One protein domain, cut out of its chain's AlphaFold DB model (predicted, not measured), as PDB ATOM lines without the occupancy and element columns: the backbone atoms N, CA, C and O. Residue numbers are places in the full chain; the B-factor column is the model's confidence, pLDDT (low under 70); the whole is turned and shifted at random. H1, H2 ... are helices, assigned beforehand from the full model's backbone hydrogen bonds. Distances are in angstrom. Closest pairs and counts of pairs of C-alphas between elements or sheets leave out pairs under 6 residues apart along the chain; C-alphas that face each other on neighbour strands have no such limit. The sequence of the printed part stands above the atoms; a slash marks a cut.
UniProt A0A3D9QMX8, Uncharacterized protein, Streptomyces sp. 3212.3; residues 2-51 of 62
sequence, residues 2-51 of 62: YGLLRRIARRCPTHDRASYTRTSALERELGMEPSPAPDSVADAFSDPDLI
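AT A GLANCE: This is residues 2 to 51 of the 62 residues of an uncharacterized protein of Streptomyces sp. 3212.3 (UniProt A0A3D9QMX8). This is a loose, hook-like chain: a short helix, H1, sits at the tip of an arm, a long link leads to the longest helix, H2, and the chain then folds back alongside H2 to a tiny helix, H3. Residues 4 to 10, of which 4 to 8 belong to H1, stick out, and after H3 the last residues run back beside the link between H1 and H2. The printed part has 50 residues, with three named helices in the order H1, H2, H3 and no named strand; the class is all helix, though just 21 residues are in named elements. The radius of gyration of the C-alphas is 13.4 A, and the C-alphas span 37 by 25 by 16 A.

HOW THE PARTS SIT: Start at H1, residues 2 to 8, which is apart from H2, residues 20 to 29, and from H3, residues 41 to 44. Look next at H2 and H3, which only just touch, with 3 pairs of C-alphas within 8 A; their closest C-alphas, those of Tyr 20 and Ala 44, are 5.7 A apart. In H1 and H2 every O i to N i+4 pair is within hydrogen-bond range, while H3 is too short for such a pair and its one O i to N i+3 pair is within range.

IN THESE COORDINATES: Find C-alpha 2 at (72.902, 156.522, -7.519); from there H1 runs 10.1 A to Ile 8. H2 begins with C-alpha 20 at (48.431, 166.780, -4.330) and runs 14.1 A to Glu 29. H3 runs 5.0 A from Val 41 to C-alpha 44 at (44.926, 164.506, -0.433).

THE WHOLE: The two C-alphas farthest apart, those of Leu 4 and Gly 31, are 37.2 A apart. The printed part has no cut, and H1 to H2 and H2 to H3 are long links of 11 residues each. Mean pLDDT of the printed part is 86.0; look for values under 70 at residues 2 to 4 and 6 to 7.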
ATOM      1  N   TYR A   2      74.150 155.738  -7.639       60.72
ATOM      2  CA  TYR A   2      72.902 156.522  -7.519       60.72
ATOM      3  C   TYR A   2      72.743 157.317  -6.208       60.72
ATOM      4  O   TYR A   2      72.192 158.414  -6.229       60.72
ATOM      5  N   GLY A   3      73.247 156.806  -5.078       63.03
ATOM      6  CA  GLY A   3      73.178 157.511  -3.789       63.03
ATOM      7  C   GLY A   3      73.993 158.811  -3.745       63.03
ATOM      8  O   GLY A   3      73.541 159.796  -3.167       63.03
ATOM      9  N   LEU A   4      75.154 158.848  -4.413       67.44
ATOM     10  CA  LEU A   4      76.011 160.037  -4.466       67.44
ATOM     11  C   LEU A   4      75.374 161.135  -5.331       67.44
ATOM     12  O   LEU A   4      75.289 162.283  -4.908       67.44
ATOM     13  N   LEU A   5      74.851 160.758  -6.504       72.38
ATOM     14  CA  LEU A   5      74.160 161.678  -7.414       72.38
ATOM     15  C   LEU A   5      72.906 162.283  -6.772       72.38
ATOM     16  O   LEU A   5      72.700 163.489  -6.857       72.38
ATOM     17  N   ARG A   6      72.099 161.475  -6.068       67.25
ATOM     18  CA  ARG A   6      70.922 161.971  -5.335       67.25
ATOM     19  C   ARG A   6      71.308 162.958  -4.234       67.25
ATOM     20  O   ARG A   6      70.644 163.978  -4.093       67.25
ATOM     21  N   ARG A   7      72.398 162.698  -3.503       66.88
ATOM     22  CA  ARG A   7      72.900 163.602  -2.457       66.88
ATOM     23  C   ARG A   7      73.415 164.924  -3.029       66.88
ATOM     24  O   ARG A   7      73.073 165.972  -2.491       66.88
ATOM     25  N   ILE A   8      74.181 164.890  -4.123       73.56
ATOM     26  CA  ILE A   8      74.669 166.101  -4.813       73.56
ATOM     27  C   ILE A   8      73.492 166.927  -5.341       73.56
ATOM     28  O   ILE A   8      73.432 168.131  -5.114       73.56
ATOM     29  N   ALA A   9      72.507 166.273  -5.959       78.00
ATOM     30  CA  ALA A   9      71.288 166.915  -6.446       78.00
ATOM     31  C   ALA A   9      70.291 167.284  -5.328       78.00
ATOM     32  O   ALA A   9      69.186 167.734  -5.623       78.00
ATOM     33  N   ARG A  10      70.638 167.053  -4.050       75.19
ATOM     34  CA  ARG A  10      69.762 167.233  -2.883       75.19
ATOM     35  C   ARG A  10      68.378 166.583  -3.056       75.19
ATOM     36  O   ARG A  10      67.398 167.118  -2.550       75.19
ATOM     37  N   ARG A  11      68.258 165.450  -3.759       82.44
ATOM     38  CA  ARG A  11      66.981 164.737  -3.965       82.44
ATOM     39  C   ARG A  11      66.743 163.734  -2.841       82.44
ATOM     40  O   ARG A  11      67.496 162.772  -2.696       82.44
ATOM     41  N   CYS A  12      65.700 163.962  -2.044       85.75
ATOM     42  CA  CYS A  12      65.294 163.077  -0.954       85.75
ATOM     43  C   CYS A  12      64.090 162.246  -1.409       85.75
ATOM     44  O   CYS A  12      63.075 162.843  -1.743       85.75
ATOM     45  N   PRO A  13      64.136 160.904  -1.396       86.25
ATOM     46  CA  PRO A  13      63.003 160.075  -1.823       86.25
ATOM     47  C   PRO A  13      61.688 160.342  -1.079       86.25
ATOM     48  O   PRO A  13      60.630 160.009  -1.603       86.25
ATOM     49  N   THR A  14      61.760 160.901   0.132       89.12
ATOM     50  CA  THR A  14      60.592 161.312   0.916       89.12
ATOM     51  C   THR A  14      60.049 162.644   0.410       89.12
ATOM     52  O   THR A  14      58.921 162.683  -0.057       89.12
ATOM     53  N   HIS A  15      60.860 163.705   0.435       87.31
ATOM     54  CA  HIS A  15      60.426 165.075   0.118       87.31
ATOM     55  C   HIS A  15      60.306 165.382  -1.378       87.31
ATOM     56  O   HIS A  15      59.723 166.381  -1.766       87.31
ATOM     57  N   ASP A  16      60.893 164.554  -2.238       87.31
ATOM     58  CA  ASP A  16      60.808 164.689  -3.698       87.31
ATOM     59  C   ASP A  16      59.543 164.024  -4.267       87.31
ATOM     60  O   ASP A  16      59.387 163.894  -5.480       87.31
ATOM     61  N   ARG A  17      58.647 163.551  -3.391       86.88
ATOM     62  CA  ARG A  17      57.321 163.066  -3.775       86.88
ATOM     63  C   ARG A  17      56.412 164.245  -4.091       86.88
ATOM     64  O   ARG A  17      56.516 165.304  -3.479       86.88
ATOM     65  N   ALA A  18      55.500 164.036  -5.031       85.88
ATOM     66  CA  ALA A  18      54.453 165.004  -5.302       85.88
ATOM     67  C   ALA A  18      53.519 165.130  -4.086       85.88
ATOM     68  O   ALA A  18      53.205 164.134  -3.434       85.88
ATOM     69  N   SER A  19      53.067 166.352  -3.813       89.88
ATOM     70  CA  SER A  19      51.962 166.629  -2.896       89.88
ATOM     71  C   SER A  19      50.781 167.094  -3.726       89.88
ATOM     72  O   SER A  19      50.911 168.077  -4.457       89.88
ATOM     73  N   TYR A  20      49.639 166.420  -3.591       91.25
ATOM     74  CA  TYR A  20      48.431 166.780  -4.330       91.25
ATOM     75  C   TYR A  20      48.061 168.254  -4.120       91.25
ATOM     76  O   TYR A  20      47.844 168.974  -5.089       91.25
ATOM     77  N   THR A  21      48.089 168.739  -2.876       90.31
ATOM     78  CA  THR A  21      47.785 170.140  -2.547       90.31
ATOM     79  C   THR A  21      48.676 171.125  -3.300       90.31
ATOM     80  O   THR A  21      48.181 172.096  -3.870       90.31
ATOM     81  N   ARG A  22      49.991 170.874  -3.336       89.81
ATOM     82  CA  ARG A  22      50.947 171.759  -4.020       89.81
ATOM     83  C   ARG A  22      50.800 171.690  -5.532       89.81
ATOM     84  O   ARG A  22      50.850 172.723  -6.189       89.81
ATOM     85  N   THR A  23      50.597 170.489  -6.070       92.69
ATOM     86  CA  THR A  23      50.343 170.296  -7.499       92.69
ATOM     87  C   THR A  23      49.057 171.003  -7.917       92.69
ATOM     88  O   THR A  23      49.092 171.782  -8.858       92.69
ATOM     89  N   SER A  24      47.963 170.840  -7.171       93.25
ATOM     90  CA  SER A  24      46.679 171.487  -7.461       93.25
ATOM     91  C   SER A  24      46.751 173.016  -7.364       93.25
ATOM     92  O   SER A  24      46.152 173.722  -8.174       93.25
ATOM     93  N   ALA A  25      47.509 173.553  -6.401       92.06
ATOM     94  CA  ALA A  25      47.769 174.990  -6.323       92.06
ATOM     95  C   ALA A  25      48.524 175.494  -7.565       92.06
ATOM     96  O   ALA A  25      48.099 176.474  -8.176       92.06
ATOM     97  N   LEU A  26      49.574 174.781  -7.981       93.62
ATOM     98  CA  LEU A  26      50.353 175.123  -9.171       93.62
ATOM     99  C   LEU A  26      49.522 175.021 -10.458       93.62
ATOM    100  O   LEU A  26      49.615 175.892 -11.315       93.62
ATOM    101  N   GLU A  27      48.686 173.992 -10.593       96.75
ATOM    102  CA  GLU A  27      47.771 173.839 -11.730       96.75
ATOM    103  C   GLU A  27      46.844 175.054 -11.856       96.75
ATOM    104  O   GLU A  27      46.712 175.616 -12.941       96.75
ATOM    105  N   ARG A  28      46.282 175.529 -10.737       95.62
ATOM    106  CA  ARG A  28      45.449 176.742 -10.718       95.62
ATOM    107  C   ARG A  28      46.233 177.994 -11.098       95.62
ATOM    108  O   ARG A  28      45.723 178.803 -11.865       95.62
ATOM    109  N   GLU A  29      47.453 178.156 -10.589       96.69
ATOM    110  CA  GLU A  29      48.325 179.291 -10.930       96.69
ATOM    111  C   GLU A  29      48.681 179.322 -12.421       96.69
ATOM    112  O   GLU A  29      48.743 180.391 -13.027       96.69
ATOM    113  N   LEU A  30      48.874 178.149 -13.025       96.94
ATOM    114  CA  LEU A  30      49.178 177.993 -14.447       96.94
ATOM    115  C   LEU A  30      47.930 178.033 -15.347       96.94
ATOM    116  O   LEU A  30      48.066 177.955 -16.568       96.94
ATOM    117  N   GLY A  31      46.725 178.145 -14.774       96.81
ATOM    118  CA  GLY A  31      45.464 178.092 -15.519       96.81
ATOM    119  C   GLY A  31      45.199 176.731 -16.173       96.81
ATOM    120  O   GLY A  31      44.520 176.661 -17.197       96.81
ATOM    121  N   MET A  32      45.770 175.663 -15.618       96.94
ATOM    122  CA  MET A  32      45.570 174.290 -16.067       96.94
ATOM    123  C   MET A  32      44.312 173.696 -15.434       96.94
ATOM    124  O   MET A  32      43.924 174.060 -14.322       96.94
ATOM    125  N   GLU A  33      43.699 172.743 -16.136       95.12
ATOM    126  CA  GLU A  33      42.626 171.935 -15.560       95.12
ATOM    127  C   GLU A  33      43.174 171.153 -14.352       95.12
ATOM    128  O   GLU A  33      44.191 170.467 -14.504       95.12
ATOM    129  N   PRO A  34      42.548 171.251 -13.164       91.50
ATOM    130  CA  PRO A  34      43.023 170.545 -11.984       91.50
ATOM    131  C   PRO A  34      42.993 169.026 -12.166       91.50
ATOM    132  O   PRO A  34      42.008 168.456 -12.642       91.50
ATOM    133  N   SER A  35      44.049 168.357 -11.711       91.38
ATOM    134  CA  SER A  35      44.066 166.900 -11.619       91.38
ATOM    135  C   SER A  35      42.982 166.399 -10.651       91.38
ATOM    136  O   SER A  35      42.662 167.083  -9.671       91.38
ATOM    137  N   PRO A  36      42.419 165.195 -10.874       91.88
ATOM    138  CA  PRO A  36      41.443 164.625  -9.957       91.88
ATOM    139  C   PRO A  36      42.055 164.422  -8.569       91.88
ATOM    140  O   PRO A  36      43.232 164.075  -8.429       91.88
ATOM    141  N   ALA A  37      41.233 164.617  -7.539       89.62
ATOM    142  CA  ALA A  37      41.638 164.344  -6.170       89.62
ATOM    143  C   ALA A  37      41.949 162.848  -5.980       89.62
ATOM    144  O   ALA A  37      41.258 162.009  -6.562       89.62
ATOM    145  N   PRO A  38      42.960 162.499  -5.165       89.44
ATOM    146  CA  PRO A  38      43.217 161.113  -4.803       89.44
ATOM    147  C   PRO A  38      42.071 160.552  -3.949       89.44
ATOM    148  O   PRO A  38      41.436 161.282  -3.187       89.44
ATOM    149  N   ASP A  39      41.853 159.238  -4.026       90.06
ATOM    150  CA  ASP A  39      40.748 158.551  -3.332       90.06
ATOM    151  C   ASP A  39      40.866 158.598  -1.797       90.06
ATOM    152  O   ASP A  39      39.884 158.450  -1.067       90.06
ATOM    153  N   SER A  40      42.083 158.792  -1.289       91.12
ATOM    154  CA  SER A  40      42.396 158.813   0.135       91.12
ATOM    155  C   SER A  40      42.510 160.243   0.656       91.12
ATOM    156  O   SER A  40      43.321 161.036   0.174       91.12
ATOM    157  N   VAL A  41      41.778 160.543   1.733       85.25
ATOM    158  CA  VAL A  41      41.923 161.806   2.481       85.25
ATOM    159  C   VAL A  41      43.361 161.979   2.974       85.25
ATOM    160  O   VAL A  41      43.899 163.083   2.932       85.25
ATOM    161  N   ALA A  42      44.012 160.896   3.404       86.31
ATOM    162  CA  ALA A  42      45.399 160.965   3.845       86.31
ATOM    163  C   ALA A  42      46.331 161.399   2.705       86.31
ATOM    164  O   ALA A  42      47.219 162.211   2.941       86.31
ATOM    165  N   ASP A  43      46.096 160.931   1.478       83.19
ATOM    166  CA  ASP A  43      46.913 161.300   0.317       83.19
ATOM    167  C   ASP A  43      46.603 162.721  -0.167       83.19
ATOM    168  O   ASP A  43      47.515 163.453  -0.554       83.19
ATOM    169  N   ALA A  44      45.339 163.150  -0.079       85.69
ATOM    170  CA  ALA A  44      44.926 164.506  -0.433       85.69
ATOM    171  C   ALA A  44      45.608 165.570   0.442       85.69
ATOM    172  O   ALA A  44      45.951 166.642  -0.050       85.69
ATOM    173  N   PHE A  45      45.833 165.262   1.724       84.75
ATOM    174  CA  PHE A  45      46.430 166.181   2.698       84.75
ATOM    175  C   PHE A  45      47.866 165.818   3.099       84.75
ATOM    176  O   PHE A  45      48.430 166.456   3.990       84.75
ATOM    177  N   SER A  46      48.485 164.828   2.451       86.19
ATOM    178  CA  SER A  46      49.884 164.495   2.711       86.19
ATOM    179  C   SER A  46      50.795 165.584   2.143       86.19
ATOM    180  O   SER A  46      50.813 165.851   0.935       86.19
ATOM    181  N   ASP A  47      51.579 166.206   3.022       87.56
ATOM    182  CA  ASP A  47      52.688 167.066   2.629       87.56
ATOM    183  C   ASP A  47      54.019 166.367   2.943       87.56
ATOM    184  O   ASP A  47      54.393 166.231   4.116       87.56
ATOM    185  N   PRO A  48      54.759 165.924   1.910       88.25
ATOM    186  CA  PRO A  48      56.063 165.317   2.081       88.25
ATOM    187  C   PRO A  48      57.064 166.197   2.831       88.25
ATOM    188  O   PRO A  48      57.928 165.639   3.503       88.25
ATOM    189  N   ASP A  49      56.972 167.529   2.774       84.81
ATOM    190  CA  ASP A  49      57.912 168.438   3.453       84.81
ATOM    191  C   ASP A  49      57.745 168.450   4.982       84.81
ATOM    192  O   ASP A  49      58.647 168.871   5.714       84.81
ATOM    193  N   LEU A  50      56.626 167.927   5.489       86.00
ATOM    194  CA  LEU A  50      56.377 167.782   6.924       86.00
ATOM    195  C   LEU A  50      56.929 166.472   7.505       86.00
ATOM    196  O   LEU A  50      57.034 166.349   8.725       86.00
ATOM    197  N   ILE A  51      57.295 165.502   6.662       85.75
ATOM    198  CA  ILE A  51      57.747 164.176   7.098       85.75
ATOM    199  C   ILE A  51      59.220 164.228   7.506       85.75
ATOM    200  O   ILE A  51      60.082 164.472   6.668       85.75
TER     201      ILE A  51